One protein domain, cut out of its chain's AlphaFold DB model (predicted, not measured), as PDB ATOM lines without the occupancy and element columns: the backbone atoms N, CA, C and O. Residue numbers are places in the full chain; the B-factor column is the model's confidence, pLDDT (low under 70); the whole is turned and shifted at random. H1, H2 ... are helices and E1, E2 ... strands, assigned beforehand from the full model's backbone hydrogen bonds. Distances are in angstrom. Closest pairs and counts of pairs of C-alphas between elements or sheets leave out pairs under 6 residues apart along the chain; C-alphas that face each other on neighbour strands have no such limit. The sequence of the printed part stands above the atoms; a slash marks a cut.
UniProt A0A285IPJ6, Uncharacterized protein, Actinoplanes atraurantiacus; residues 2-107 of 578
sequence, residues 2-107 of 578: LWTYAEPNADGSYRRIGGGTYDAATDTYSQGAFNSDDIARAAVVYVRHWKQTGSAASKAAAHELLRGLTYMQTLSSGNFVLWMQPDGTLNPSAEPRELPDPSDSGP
ATOM      1  N   LEU A   2      35.131 -15.916  20.549       88.88
ATOM      2  CA  LEU A   2      34.905 -17.336  20.839       88.88
ATOM      3  C   LEU A   2      34.253 -18.023  19.638       88.88
ATOM      4  O   LEU A   2      33.141 -17.656  19.277       88.88
ATOM      5  N   TRP A   3      34.943 -19.000  19.051       92.88
ATOM      6  CA  TRP A   3      34.430 -19.805  17.937       92.88
ATOM      7  C   TRP A   3      33.253 -20.675  18.370       92.88
ATOM      8  O   TRP A   3      33.306 -21.246  19.458       92.88
ATOM      9  N   THR A   4      32.238 -20.792  17.513       91.81
ATOM     10  CA  THR A   4      31.019 -21.552  17.831       91.81
ATOM     11  C   THR A   4      31.261 -23.066  17.902       91.81
ATOM     12  O   THR A   4      30.843 -23.709  18.863       91.81
ATOM     13  N   TYR A   5      32.035 -23.637  16.970       91.12
ATOM     14  CA  TYR A   5      32.299 -25.075  16.912       91.12
ATOM     15  C   TYR A   5      33.793 -25.398  16.936       91.12
ATOM     16  O   TYR A   5      34.659 -24.604  16.544       91.12
ATOM     17  N   ALA A   6      34.091 -26.613  17.393       90.25
ATOM     18  CA  ALA A   6      35.414 -27.197  17.309       90.25
ATOM     19  C   ALA A   6      35.330 -28.718  17.124       90.25
ATOM     20  O   ALA A   6      34.640 -29.412  17.877       90.25
ATOM     21  N   GLU A   7      36.079 -29.226  16.149       90.25
ATOM     22  CA  GLU A   7      36.172 -30.653  15.830       90.25
ATOM     23  C   GLU A   7      37.527 -31.221  16.256       90.25
ATOM     24  O   GLU A   7      38.547 -30.533  16.112       90.25
ATOM     25  N   PRO A   8      37.575 -32.473  16.734       89.44
ATOM     26  CA  PRO A   8      38.830 -33.141  17.030       89.44
ATOM     27  C   PRO A   8      39.589 -33.498  15.742       89.44
ATOM     28  O   PRO A   8      39.037 -34.054  14.795       89.44
ATOM     29  N   ASN A   9      40.891 -33.237  15.742       90.12
ATOM     30  CA  ASN A   9      41.838 -33.774  14.772       90.12
ATOM     31  C   ASN A   9      42.288 -35.184  15.198       90.12
ATOM     32  O   ASN A   9      42.150 -35.579  16.359       90.12
ATOM     33  N   ALA A  10      42.897 -35.933  14.273       88.62
ATOM     34  CA  ALA A  10      43.412 -37.281  14.545       88.62
ATOM     35  C   ALA A  10      44.494 -37.323  15.647       88.62
ATOM     36  O   ALA A  10      44.680 -38.355  16.283       88.62
ATOM     37  N   ASP A  11      45.190 -36.206  15.883       87.06
ATOM     38  CA  ASP A  11      46.218 -36.048  16.919       87.06
ATOM     39  C   ASP A  11      45.660 -35.611  18.293       87.06
ATOM     40  O   ASP A  11      46.425 -35.402  19.232       87.06
ATOM     41  N   GLY A  12      44.336 -35.448  18.426       80.25
ATOM     42  CA  GLY A  12      43.668 -34.995  19.654       80.25
ATOM     43  C   GLY A  12      43.658 -33.471  19.867       80.25
ATOM     44  O   GLY A  12      43.032 -32.976  20.817       80.25
ATOM     45  N   SER A  13      44.302 -32.700  18.986       87.50
ATOM     46  CA  SER A  13      44.093 -31.250  18.901       87.50
ATOM     47  C   SER A  13      42.701 -30.943  18.331       87.50
ATOM     48  O   SER A  13      42.005 -31.845  17.876       87.50
ATOM     49  N   TYR A  14      42.245 -29.689  18.406       88.31
ATOM     50  CA  TYR A  14      40.933 -29.307  17.868       88.31
ATOM     51  C   TYR A  14      41.083 -28.193  16.847       88.31
ATOM     52  O   TYR A  14      41.819 -27.226  17.068       88.31
ATOM     53  N   ARG A  15      40.342 -28.318  15.751       91.25
ATOM     54  CA  ARG A  15      40.223 -27.298  14.715       91.25
ATOM     55  C   ARG A  15      38.958 -26.484  14.955       91.25
ATOM     56  O   ARG A  15      37.900 -27.039  15.224       91.25
ATOM     57  N   ARG A  16      39.085 -25.165  14.838       91.69
ATOM     58  CA  ARG A  16      37.975 -24.210  14.927       91.69
ATOM     59  C   ARG A  16      37.157 -24.227  13.645       91.69
ATOM     60  O   ARG A  16      37.749 -24.249  12.567       91.69
ATOM     61  N   ILE A  17      35.835 -24.219  13.777       92.06
ATOM     62  CA  ILE A  17      34.907 -24.276  12.646       92.06
ATOM     63  C   ILE A  17      33.715 -23.356  12.938       92.06
ATOM     64  O   ILE A  17      33.254 -23.261  14.077       92.06
ATOM     65  N   GLY A  18      33.273 -22.620  11.921       91.75
ATOM     66  CA  GLY A  18      32.054 -21.818  11.963       91.75
ATOM     67  C   GLY A  18      30.807 -22.639  11.645       91.75
ATOM     68  O   GLY A  18      30.881 -23.808  11.286       91.75
ATOM     69  N   GLY A  19      29.641 -22.032  11.800       91.19
ATOM     70  CA  GLY A  19      28.370 -22.670  11.507       91.19
ATOM     71  C   GLY A  19      28.031 -22.696  10.019       91.19
ATOM     72  O   GLY A  19      28.181 -21.696   9.320       91.19
ATOM     73  N   GLY A  20      27.534 -23.835   9.541       90.94
ATOM     74  CA  GLY A  20      27.162 -24.029   8.143       90.94
ATOM     75  C   GLY A  20      28.349 -24.288   7.211       90.94
ATOM     76  O   GLY A  20      29.421 -24.725   7.631       90.94
ATOM     77  N   THR A  21      28.141 -24.062   5.915       93.81
ATOM     78  CA  THR A  21      29.134 -24.356   4.870       93.81
ATOM     79  C   THR A  21      30.204 -23.271   4.823       93.81
ATOM     80  O   THR A  21      29.878 -22.087   4.835       93.81
ATOM     81  N   TYR A  22      31.476 -23.665   4.736       95.44
ATOM     82  CA  TYR A  22      32.609 -22.746   4.604       95.44
ATOM     83  C   TYR A  22      32.887 -22.378   3.137       95.44
ATOM     84  O   TYR A  22      32.984 -23.268   2.289       95.44
ATOM     85  N   ASP A  23      33.081 -21.088   2.860       95.31
ATOM     86  CA  ASP A  23      33.548 -20.554   1.580       95.31
ATOM     87  C   ASP A  23      34.991 -20.042   1.699       95.31
ATOM     88  O   ASP A  23      35.276 -19.007   2.304       95.31
ATOM     89  N   ALA A  24      35.917 -20.760   1.059       95.69
ATOM     90  CA  ALA A  24      37.338 -20.433   1.072       95.69
ATOM     91  C   ALA A  24      37.704 -19.176   0.262       95.69
ATOM     92  O   ALA A  24      38.779 -18.622   0.481       95.69
ATOM     93  N   ALA A  25      36.863 -18.734  -0.682       96.31
ATOM     94  CA  ALA A  25      37.140 -17.542  -1.483       96.31
ATOM     95  C   ALA A  25      36.927 -16.250  -0.682       96.31
ATOM     96  O   ALA A  25      37.589 -15.245  -0.942       96.31
ATOM     97  N   THR A  26      36.007 -16.288   0.280       93.81
ATOM     98  CA  THR A  26      35.626 -15.142   1.110       93.81
ATOM     99  C   THR A  26      36.058 -15.280   2.570       93.81
ATOM    100  O   THR A  26      35.968 -14.301   3.301       93.81
ATOM    101  N   ASP A  27      36.551 -16.456   2.985       95.06
ATOM    102  CA  ASP A  27      36.812 -16.807   4.391       95.06
ATOM    103  C   ASP A  27      35.564 -16.579   5.264       95.06
ATOM    104  O   ASP A  27      35.609 -15.976   6.336       95.06
ATOM    105  N   THR A  28      34.408 -17.028   4.766       95.19
ATOM    106  CA  THR A  28      33.120 -16.895   5.458       95.19
ATOM    107  C   THR A  28      32.411 -18.229   5.609       95.19
ATOM    108  O   THR A  28      32.730 -19.227   4.962       95.19
ATOM    109  N   TYR A  29      31.435 -18.246   6.507       95.81
ATOM    110  CA  TYR A  29      30.565 -19.381   6.756       95.81
ATOM    111  C   TYR A  29      29.117 -19.016   6.446       95.81
ATOM    112  O   TYR A  29      28.692 -17.894   6.724       95.81
ATOM    113  N   SER A  30      28.335 -19.970   5.938       93.81
ATOM    114  CA  SER A  30      26.934 -19.729   5.581       93.81
ATOM    115  C   SER A  30      26.072 -19.297   6.778       93.81
ATOM    116  O   SER A  30      25.088 -18.587   6.586       93.81
ATOM    117  N   GLN A  31      26.469 -19.636   8.013       93.50
ATOM    118  CA  GLN A  31      25.957 -19.020   9.243       93.50
ATOM    119  C   GLN A  31      26.951 -17.970   9.773       93.50
ATOM    120  O   GLN A  31      26.762 -16.772   9.580       93.50
ATOM    121  N   GLY A  32      28.044 -18.394  10.409       94.75
ATOM    122  CA  GLY A  32      29.075 -17.497  10.940       94.75
ATOM    123  C   GLY A  32      30.101 -18.222  11.810       94.75
ATOM    124  O   GLY A  32      29.860 -19.321  12.296       94.75
ATOM    125  N   ALA A  33      31.263 -17.613  12.031       95.25
ATOM    126  CA  ALA A  33      32.329 -18.182  12.864       95.25
ATOM    127  C   ALA A  33      32.071 -18.032  14.372       95.25
ATOM    128  O   ALA A  33      32.539 -18.834  15.186       95.25
ATOM    129  N   PHE A  34      31.325 -16.993  14.740       95.50
ATOM    130  CA  PHE A  34      30.999 -16.633  16.113       95.50
ATOM    131  C   PHE A  34      29.505 -16.348  16.220       95.50
ATOM    132  O   PHE A  34      28.901 -15.882  15.250       95.50
ATOM    133  N   ASN A  35      28.929 -16.539  17.405       95.50
ATOM    134  CA  ASN A  35      27.563 -16.103  17.655       95.50
ATOM    135  C   ASN A  35      27.376 -15.424  19.018       95.50
ATOM    136  O   ASN A  35      28.110 -15.681  19.975       95.50
ATOM    137  N   SER A  36      26.401 -14.515  19.086       96.44
ATOM    138  CA  SER A  36      26.115 -13.718  20.286       96.44
ATOM    139  C   SER A  36      25.638 -14.571  21.461       96.44
ATOM    140  O   SER A  36      25.876 -14.221  22.615       96.44
ATOM    141  N   ASP A  37      25.029 -15.715  21.174       94.25
ATOM    142  CA  ASP A  37      24.577 -16.689  22.153       94.25
ATOM    143  C   ASP A  37      25.743 -17.312  22.959       94.25
ATOM    144  O   ASP A  37      25.835 -17.152  24.182       94.25
ATOM    145  N   ASP A  38      26.686 -17.953  22.276       96.44
ATOM    146  CA  ASP A  38      27.884 -18.567  22.845       96.44
ATOM    147  C   ASP A  38      28.765 -17.520  23.532       96.44
ATOM    148  O   ASP A  38      29.267 -17.742  24.637       96.44
ATOM    149  N   ILE A  39      28.925 -16.340  22.919       98.06
ATOM    150  CA  ILE A  39      29.678 -15.231  23.520       98.06
ATOM    151  C   ILE A  39      29.040 -14.817  24.852       98.06
ATOM    152  O   ILE A  39      29.758 -14.622  25.838       98.06
ATOM    153  N   ALA A  40      27.709 -14.698  24.904       98.38
ATOM    154  CA  ALA A  40      26.999 -14.325  26.118       98.38
ATOM    155  C   ALA A  40      27.201 -15.365  27.229       98.38
ATOM    156  O   ALA A  40      27.622 -15.015  28.337       98.38
ATOM    157  N   ARG A  41      26.971 -16.649  26.941       98.00
ATOM    158  CA  ARG A  41      27.107 -17.715  27.946       98.00
ATOM    159  C   ARG A  41      28.566 -17.902  28.395       98.00
ATOM    160  O   ARG A  41      28.828 -18.071  29.588       98.00
ATOM    161  N   ALA A  42      29.542 -17.763  27.497       98.38
ATOM    162  CA  ALA A  42      30.959 -17.805  27.858       98.38
ATOM    163  C   ALA A  42      31.402 -16.611  28.708       98.38
ATOM    164  O   ALA A  42      32.200 -16.778  29.634       98.38
ATOM    165  N   ALA A  43      30.876 -15.410  28.452       98.62
ATOM    166  CA  ALA A  43      31.137 -14.260  29.312       98.62
ATOM    167  C   ALA A  43      30.726 -14.553  30.766       98.62
ATOM    168  O   ALA A  43      31.476 -14.231  31.689       98.62
ATOM    169  N   VAL A  44      29.595 -15.239  30.977       98.75
ATOM    170  CA  VAL A  44      29.151 -15.677  32.312       98.75
ATOM    171  C   VAL A  44      30.141 -16.656  32.952       98.75
ATOM    172  O   VAL A  44      30.478 -16.477  34.125       98.75
ATOM    173  N   VAL A  45      30.667 -17.639  32.205       98.62
ATOM    174  CA  VAL A  45      31.728 -18.546  32.700       98.62
ATOM    175  C   VAL A  45      32.915 -17.745  33.222       98.62
ATOM    176  O   VAL A  45      33.323 -17.919  34.370       98.62
ATOM    177  N   TYR A  46      33.446 -16.827  32.414       98.75
ATOM    178  CA  TYR A  46      34.622 -16.048  32.793       98.75
ATOM    179  C   TYR A  46      34.355 -15.096  33.963       98.75
ATOM    180  O   TYR A  46      35.210 -14.981  34.843       98.75
ATOM    181  N   VAL A  47      33.176 -14.458  34.025       98.81
ATOM    182  CA  VAL A  47      32.769 -13.635  35.177       98.81
ATOM    183  C   VAL A  47      32.752 -14.482  36.447       98.81
ATOM    184  O   VAL A  47      33.339 -14.088  37.456       98.81
ATOM    185  N   ARG A  48      32.107 -15.651  36.415       98.56
ATOM    186  CA  ARG A  48      31.984 -16.522  37.589       98.56
ATOM    187  C   ARG A  48      33.331 -17.099  38.011       98.56
ATOM    188  O   ARG A  48      33.665 -17.005  39.190       98.56
ATOM    189  N   HIS A  49      34.134 -17.591  37.068       98.62
ATOM    190  CA  HIS A  49      35.481 -18.086  37.348       98.62
ATOM    191  C   HIS A  49      36.372 -16.994  37.945       98.62
ATOM    192  O   HIS A  49      37.030 -17.227  38.957       98.62
ATOM    193  N   TRP A  50      36.351 -15.775  37.389       98.75
ATOM    194  CA  TRP A  50      37.070 -14.640  37.970       98.75
ATOM    195  C   TRP A  50      36.619 -14.360  39.407       98.75
ATOM    196  O   TRP A  50      37.462 -14.199  40.285       98.75
ATOM    197  N   LYS A  51      35.310 -14.331  39.678       98.44
ATOM    198  CA  LYS A  51      34.801 -14.079  41.034       98.44
ATOM    199  C   LYS A  51      35.157 -15.185  42.030       98.44
ATOM    200  O   LYS A  51      35.307 -14.880  43.208       98.44
ATOM    201  N   GLN A  52      35.273 -16.432  41.578       98.12
ATOM    202  CA  GLN A  52      35.643 -17.564  42.430       98.12
ATOM    203  C   GLN A  52      37.152 -17.643  42.698       98.12
ATOM    204  O   GLN A  52      37.547 -18.000  43.802       98.12
ATOM    205  N   THR A  53      37.996 -17.293  41.722       98.19
ATOM    206  CA  THR A  53      39.453 -17.535  41.795       98.19
ATOM    207  C   THR A  53      40.307 -16.273  41.891       98.19
ATOM    208  O   THR A  53      41.489 -16.347  42.210       98.19
ATOM    209  N   GLY A  54      39.749 -15.103  41.576       98.19
ATOM    210  CA  GLY A  54      40.503 -13.856  41.437       98.19
ATOM    211  C   GLY A  54      41.313 -13.741  40.138       98.19
ATOM    212  O   GLY A  54      42.050 -12.769  39.981       98.19
ATOM    213  N   SER A  55      41.174 -14.674  39.186       98.50
ATOM    214  CA  SER A  55      41.958 -14.702  37.939       98.50
ATOM    215  C   SER A  55      41.844 -13.409  37.115       98.50
ATOM    216  O   SER A  55      40.789 -13.091  36.557       98.50
ATOM    217  N   ALA A  56      42.963 -12.687  36.977       98.50
ATOM    218  CA  ALA A  56      43.046 -11.468  36.171       98.50
ATOM    219  C   ALA A  56      42.832 -11.738  34.671       98.50
ATOM    220  O   ALA A  56      42.180 -10.946  33.992       98.50
ATOM    221  N   ALA A  57      43.314 -12.879  34.168       98.31
ATOM    222  CA  ALA A  57      43.091 -13.292  32.784       98.31
ATOM    223  C   ALA A  57      41.599 -13.540  32.511       98.31
ATOM    224  O   ALA A  57      41.071 -13.080  31.502       98.31
ATOM    225  N   SER A  58      40.889 -14.193  33.440       98.44
ATOM    226  CA  SER A  58      39.441 -14.401  33.312       98.44
ATOM    227  C   SER A  58      38.657 -13.101  33.434       98.44
ATOM    228  O   SER A  58      37.688 -12.916  32.706       98.44
ATOM    229  N   LYS A  59      39.099 -12.165  34.283       98.69
ATOM    230  CA  LYS A  59      38.522 -10.817  34.341       98.69
ATOM    231  C   LYS A  59      38.629 -10.102  32.991       98.69
ATOM    232  O   LYS A  59      37.639  -9.548  32.522       98.69
ATOM    233  N   ALA A  60      39.813 -10.118  32.378       98.38
ATOM    234  CA  ALA A  60      40.039  -9.504  31.072       98.38
ATOM    235  C   ALA A  60      39.199 -10.185  29.979       98.38
ATOM    236  O   ALA A  60      38.490  -9.504  29.245       98.38
ATOM    237  N   ALA A  61      39.195 -11.522  29.928       98.25
ATOM    238  CA  ALA A  61      38.393 -12.283  28.970       98.25
ATOM    239  C   ALA A  61      36.886 -12.013  29.115       98.25
ATOM    240  O   ALA A  61      36.206 -11.805  28.114       98.25
ATOM    241  N   ALA A  62      36.370 -11.956  30.348       98.38
ATOM    242  CA  ALA A  62      34.984 -11.587  30.616       98.38
ATOM    243  C   ALA A  62      34.649 -10.194  30.069       98.38
ATOM    244  O   ALA A  62      33.632 -10.031  29.401       98.38
ATOM    245  N   HIS A  63      35.495  -9.192  30.337       97.62
ATOM    246  CA  HIS A  63      35.254  -7.823  29.875       97.62
ATOM    247  C   HIS A  63      35.283  -7.724  28.346       97.62
ATOM    248  O   HIS A  63      34.360  -7.164  27.759       97.62
ATOM    249  N   GLU A  64      36.267  -8.345  27.695       97.44
ATOM    250  CA  GLU A  64      36.380  -8.340  26.232       97.44
ATOM    251  C   GLU A  64      35.242  -9.113  25.548       97.44
ATOM    252  O   GLU A  64      34.708  -8.644  24.545       97.44
ATOM    253  N   LEU A  65      34.787 -10.242  26.107       98.31
ATOM    254  CA  LEU A  65      33.613 -10.954  25.585       98.31
ATOM    255  C   LEU A  65      32.326 -10.146  25.758       98.31
ATOM    256  O   LEU A  65      31.522 -10.101  24.834       98.31
ATOM    257  N   LEU A  66      32.134  -9.466  26.893       98.50
ATOM    258  CA  LEU A  66      30.981  -8.581  27.094       98.50
ATOM    259  C   LEU A  66      31.000  -7.413  26.101       98.50
ATOM    260  O   LEU A  66      29.961  -7.069  25.544       98.50
ATOM    261  N   ARG A  67      32.168  -6.826  25.817       96.00
ATOM    262  CA  ARG A  67      32.296  -5.795  24.777       96.00
ATOM    263  C   ARG A  67      32.019  -6.360  23.385       96.00
ATOM    264  O   ARG A  67      31.243  -5.759  22.644       96.00
ATOM    265  N   GLY A  68      32.573  -7.526  23.060       96.25
ATOM    266  CA  GLY A  68      32.308  -8.237  21.808       96.25
ATOM    267  C   GLY A  68      30.828  -8.580  21.622       96.25
ATOM    268  O   GLY A  68      30.289  -8.395  20.539       96.25
ATOM    269  N   LEU A  69      30.128  -8.967  22.689       97.88
ATOM    270  CA  LEU A  69      28.680  -9.173  22.669       97.88
ATOM    271  C   LEU A  69      27.936  -7.886  22.293       97.88
ATOM    272  O   LEU A  69      27.031  -7.908  21.466       97.88
ATOM    273  N   THR A  70      28.331  -6.746  22.867       97.56
ATOM    274  CA  THR A  70      27.682  -5.452  22.584       97.56
ATOM    275  C   THR A  70      27.949  -4.921  21.178       97.56
ATOM    276  O   THR A  70      27.190  -4.078  20.711       97.56
ATOM    277  N   TYR A  71      28.989  -5.408  20.497       96.62
ATOM    278  CA  TYR A  71      29.222  -5.113  19.080       96.62
ATOM    279  C   TYR A  71      28.127  -5.719  18.188       96.62
ATOM    280  O   TYR A  71      27.767  -5.135  17.173       96.62
ATOM    281  N   MET A  72      27.536  -6.841  18.609       96.81
ATOM    282  CA  MET A  72      26.443  -7.511  17.900       96.81
ATOM    283  C   MET A  72      25.059  -6.941  18.263       96.81
ATOM    284  O   MET A  72      24.049  -7.471  17.804       96.81
ATOM    285  N   GLN A  73      24.990  -5.891  19.097       97.81
ATOM    286  CA  GLN A  73      23.741  -5.247  19.512       97.81
ATOM    287  C   GLN A  73      23.355  -4.109  18.564       97.81
ATOM    288  O   GLN A  73      24.090  -3.131  18.408       97.81
ATOM    289  N   THR A  74      22.140  -4.154  18.034       95.62
ATOM    290  CA  THR A  74      21.572  -3.039  17.281       95.62
ATOM    291  C   THR A  74      21.041  -1.969  18.227       95.62
ATOM    292  O   THR A  74      20.133  -2.202  19.025       95.62
ATOM    293  N   LEU A  75      21.565  -0.749  18.111       94.94
ATOM    294  CA  LEU A  75      21.260   0.339  19.050       94.94
ATOM    295  C   LEU A  75      19.823   0.870  18.946       94.94
ATOM    296  O   LEU A  75      19.262   1.311  19.947       94.94
ATOM    297  N   SER A  76      19.217   0.832  17.757       91.94
ATOM    298  CA  SER A  76      17.851   1.326  17.528       91.94
ATOM    299  C   SER A  76      16.783   0.381  18.088       91.94
ATOM    300  O   SER A  76      15.805   0.833  18.688       91.94
ATOM    301  N   SER A  77      16.966  -0.931  17.923       93.12
ATOM    302  CA  SER A  77      16.022  -1.956  18.378       93.12
ATOM    303  C   SER A  77      16.327  -2.453  19.794       93.12
ATOM    304  O   SER A  77      15.393  -2.794  20.522       93.12
ATOM    305  N   GLY A  78      17.597  -2.444  20.209       96.12
ATOM    306  CA  GLY A  78      18.108  -3.073  21.432       96.12
ATOM    307  C   GLY A  78      18.304  -4.590  21.319       96.12
ATOM    308  O   GLY A  78      18.739  -5.205  22.296       96.12
ATOM    309  N   ASN A  79      17.987  -5.167  20.154       96.56
ATOM    310  CA  ASN A  79      18.153  -6.582  19.830       96.56
ATOM    311  C   ASN A  79      19.588  -6.885  19.395       96.56
ATOM    312  O   ASN A  79      20.422  -5.989  19.283       96.56
ATOM    313  N   PHE A  80      19.867  -8.161  19.158       96.56
ATOM    314  CA  PHE A  80      21.184  -8.653  18.782       96.56
ATOM    315  C   PHE A  80      21.086  -9.425  17.471       96.56
ATOM    316  O   PHE A  80      20.095 -10.114  17.250       96.56
ATOM    317  N   VAL A  81      22.112  -9.332  16.632       95.81
ATOM    318  CA  VAL A  81      22.317 -10.277  15.527       95.81
ATOM    319  C   VAL A  81      22.925 -11.555  16.102       95.81
ATOM    320  O   VAL A  81      23.737 -11.493  17.032       95.81
ATOM    321  N   LEU A  82      22.528 -12.719  15.587       95.06
ATOM    322  CA  LEU A  82      23.068 -13.989  16.059       95.06
ATOM    323  C   LEU A  82      24.490 -14.218  15.550       95.06
ATOM    324  O   LEU A  82      25.363 -14.463  16.370       95.06
ATOM    325  N   TRP A  83      24.734 -14.107  14.242       96.00
ATOM    326  CA  TRP A  83      25.968 -14.583  13.605       96.00
ATOM    327  C   TRP A  83      26.959 -13.474  13.228       96.00
ATOM    328  O   TRP A  83      26.584 -12.380  12.800       96.00
ATOM    329  N   MET A  84      28.253 -13.784  13.348       96.06
ATOM    330  CA  MET A  84      29.368 -12.937  12.916       96.06
ATOM    331  C   MET A  84      30.445 -13.764  12.199       96.06
ATOM    332  O   MET A  84      30.791 -14.863  12.636       96.06
ATOM    333  N   GLN A  85      30.979 -13.221  11.109       96.25
ATOM    334  CA  GLN A  85      32.029 -13.816  10.278       96.25
ATOM    335  C   GLN A  85      33.434 -13.655  10.896       96.25
ATOM    336  O   GLN A  85      33.599 -12.852  11.823       96.25
ATOM    337  N   PRO A  86      34.457 -14.400  10.419       95.56
ATOM    338  CA  PRO A  86      35.835 -14.296  10.916       95.56
ATOM    339  C   PRO A  86      36.408 -12.872  10.929       95.56
ATOM    340  O   PRO A  86      37.137 -12.515  11.858       95.56
ATOM    341  N   ASP A  87      36.042 -12.056   9.941       94.69
ATOM    342  CA  ASP A  87      36.476 -10.664   9.770       94.69
ATOM    343  C   ASP A  87      35.706  -9.650  10.645       94.69
ATOM    344  O   ASP A  87      36.071  -8.475  10.700       94.69
ATOM    345  N   GLY A  88      34.663 -10.093  11.357       94.56
ATOM    346  CA  GLY A  88      33.801  -9.247  12.184       94.56
ATOM    347  C   GLY A  88      32.555  -8.702  11.477       94.56
ATOM    348  O   GLY A  88      31.788  -7.958  12.097       94.56
ATOM    349  N   THR A  89      32.310  -9.071  10.218       95.62
ATOM    350  CA  THR A  89      31.073  -8.737   9.505       95.62
ATOM    351  C   THR A  89      29.891  -9.496  10.122       95.62
ATOM    352  O   THR A  89      29.969 -10.701  10.364       95.62
ATOM    353  N   LEU A  90      28.781  -8.807  10.408       94.75
ATOM    354  CA  LEU A  90      27.566  -9.439  10.943       94.75
ATOM    355  C   LEU A  90      26.787 -10.140   9.823       94.75
ATOM    356  O   LEU A  90      26.618  -9.568   8.747       94.75
ATOM    357  N   ASN A  91      26.272 -11.341  10.096       92.31
ATOM    358  CA  ASN A  91      25.438 -12.094   9.161       92.31
ATOM    359  C   ASN A  91      23.990 -12.198   9.679       92.31
ATOM    360  O   ASN A  91      23.680 -13.088  10.472       92.31
ATOM    361  N   PRO A  92      23.086 -11.290   9.270       85.69
ATOM    362  CA  PRO A  92      21.714 -11.268   9.767       85.69
ATOM    363  C   PRO A  92      20.811 -12.334   9.135       85.69
ATOM    364  O   PRO A  92      19.698 -12.507   9.611       85.69
ATOM    365  N   SER A  93      21.241 -13.034   8.081       81.62
ATOM    366  CA  SER A  93      20.435 -14.064   7.420       81.62
ATOM    367  C   SER A  93      21.325 -15.227   7.006       81.62
ATOM    368  O   SER A  93      21.899 -15.221   5.921       81.62
ATOM    369  N   ALA A  94      21.416 -16.229   7.876       81.06
ATOM    370  CA  ALA A  94      22.135 -17.459   7.583       81.06
ATOM    371  C   ALA A  94      21.553 -18.202   6.364       81.06
ATOM    372  O   ALA A  94      20.365 -18.077   6.052       81.06
ATOM    373  N   GLU A  95      22.390 -19.004   5.706       78.38
ATOM    374  CA  GLU A  95      22.000 -19.914   4.630       78.38
ATOM    375  C   GLU A  95      22.235 -21.386   5.036       78.38
ATOM    376  O   GLU A  95      23.360 -21.749   5.403       78.38
ATOM    377  N   PRO A  96      21.214 -22.264   4.947       81.12
ATOM    378  CA  PRO A  96      19.816 -21.955   4.630       81.12
ATOM    379  C   PRO A  96      19.169 -21.073   5.710       81.12
ATOM    380  O   PRO A  96      19.623 -21.052   6.850       81.12
ATOM    381  N   ARG A  97      18.094 -20.361   5.346       80.81
ATOM    382  CA  ARG A  97      17.406 -19.447   6.268       80.81
ATOM    383  C   ARG A  97      16.954 -20.180   7.533       80.81
ATOM    384  O   ARG A  97      16.132 -21.091   7.464       80.81
ATOM    385  N   GLU A  98      17.461 -19.730   8.672       75.94
ATOM    386  CA  GLU A  98      17.072 -20.215   9.997       75.94
ATOM    387  C   GLU A  98      15.746 -19.586  10.452       75.94
ATOM    388  O   GLU A  98      15.412 -18.458  10.080       75.94
ATOM    389  N   LEU A  99      14.981 -20.327  11.260       74.00
ATOM    390  CA  LEU A  99      13.779 -19.839  11.935       74.00
ATOM    391  C   LEU A  99      13.883 -20.147  13.443       74.00
ATOM    392  O   LEU A  99      14.059 -21.316  13.788       74.00
ATOM    393  N   PRO A 100      13.745 -19.147  14.339       72.25
ATOM    394  CA  PRO A 100      13.568 -17.724  14.041       72.25
ATOM    395  C   PRO A 100      14.771 -17.134  13.294       72.25
ATOM    396  O   PRO A 100      15.898 -17.591  13.450       72.25
ATOM    397  N   ASP A 101      14.495 -16.135  12.456       73.06
ATOM    398  CA  ASP A 101      15.501 -15.467  11.629       73.06
ATOM    399  C   ASP A 101      16.625 -14.897  12.526       73.06
ATOM    400  O   ASP A 101      16.305 -14.196  13.492       73.06
ATOM    401  N   PRO A 102      17.913 -15.190  12.251       77.62
ATOM    402  CA  PRO A 102      19.045 -14.838  13.117       77.62
ATOM    403  C   PRO A 102      19.350 -13.331  13.137       77.62
ATOM    404  O   PRO A 102      20.302 -12.883  13.786       77.62
ATOM    405  N   SER A 103      18.552 -12.541  12.420       79.50
ATOM    406  CA  SER A 103      18.539 -11.085  12.469       79.50
ATOM    407  C   SER A 103      18.148 -10.529  13.843       79.50
ATOM    408  O   SER A 103      17.665 -11.199  14.751       79.50
ATOM    409  N   ASP A 104      18.303  -9.220  13.985       79.25
ATOM    410  CA  ASP A 104      17.917  -8.433  15.153       79.25
ATOM    411  C   ASP A 104      16.439  -7.986  15.115       79.25
ATOM    412  O   ASP A 104      16.039  -7.019  15.775       79.25
ATOM    413  N   SER A 105      15.603  -8.676  14.334       80.50
ATOM    414  CA  SER A 105      14.244  -8.243  13.993       80.50
ATOM    415  C   SER A 105      13.205  -8.469  15.099       80.50
ATOM    416  O   SER A 105      12.122  -7.879  15.055       80.50
ATOM    417  N   GLY A 106      13.519  -9.255  16.132       87.81
ATOM    418  CA  GLY A 106      12.557  -9.587  17.179       87.81
ATOM    419  C   GLY A 106      13.163 -10.172  18.456       87.81
ATOM    420  O   GLY A 106      14.385 -10.231  18.600       87.81
ATOM    421  N   PRO A 107      12.301 -10.575  19.405       91.94
ATOM    422  CA  PRO A 107      12.729 -11.296  20.594       91.94
ATOM    423  C   PRO A 107      13.298 -12.669  20.213       91.94
ATOM    424  O   PRO A 107      12.800 -13.312  19.293       91.94
TER     425      PRO A 107
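Overview. This is residues 2 to 107 of the 578 residues of an uncharacterized protein of Actinoplanes atraurantiacus (UniProt A0A285IPJ6). Little regular structure is here: a helical hairpin, H1 and H2, extends from a body of loops, residues 18 to 35 and 72 to 107, while a small antiparallel strand hairpin, E1 and E2, lies to another side. The printed part has 106 residues, 42 in named elements ordered E1, E2, H1, H2, mostly helix. It is only just compact, close to loose, radius of gyration of the C-alphas 15.2 A, and flat, spanning 45 by 42 by 22 A.

Arrangement. Look first at E1, residues 5 to 8, antiparallel to E2, residues 14 to 17, with N 15 and O 7 2.9 A apart. H1, residues 36 to 53, touches H2, residues 56 to 71, closest at C-alphas of Ala 43 and Ala 62, 4.9 A, a shallow tilt of 23 degrees, opposite ways. In both helices every O i to N i+4 pair is within hydrogen-bond range. E1 is apart from both helices.

Along the chain. Find C-alpha 5 at (32.299, -25.075, 16.912), where E1 begins. H1 runs 25.6 A; H2 runs 22.9 A to C-alpha 71 at (29.222, -5.113, 19.080).

Size, cuts and confidence. The printed part has no cut. The link E2 to H1 is long. No printed residue is under pLDDT 70.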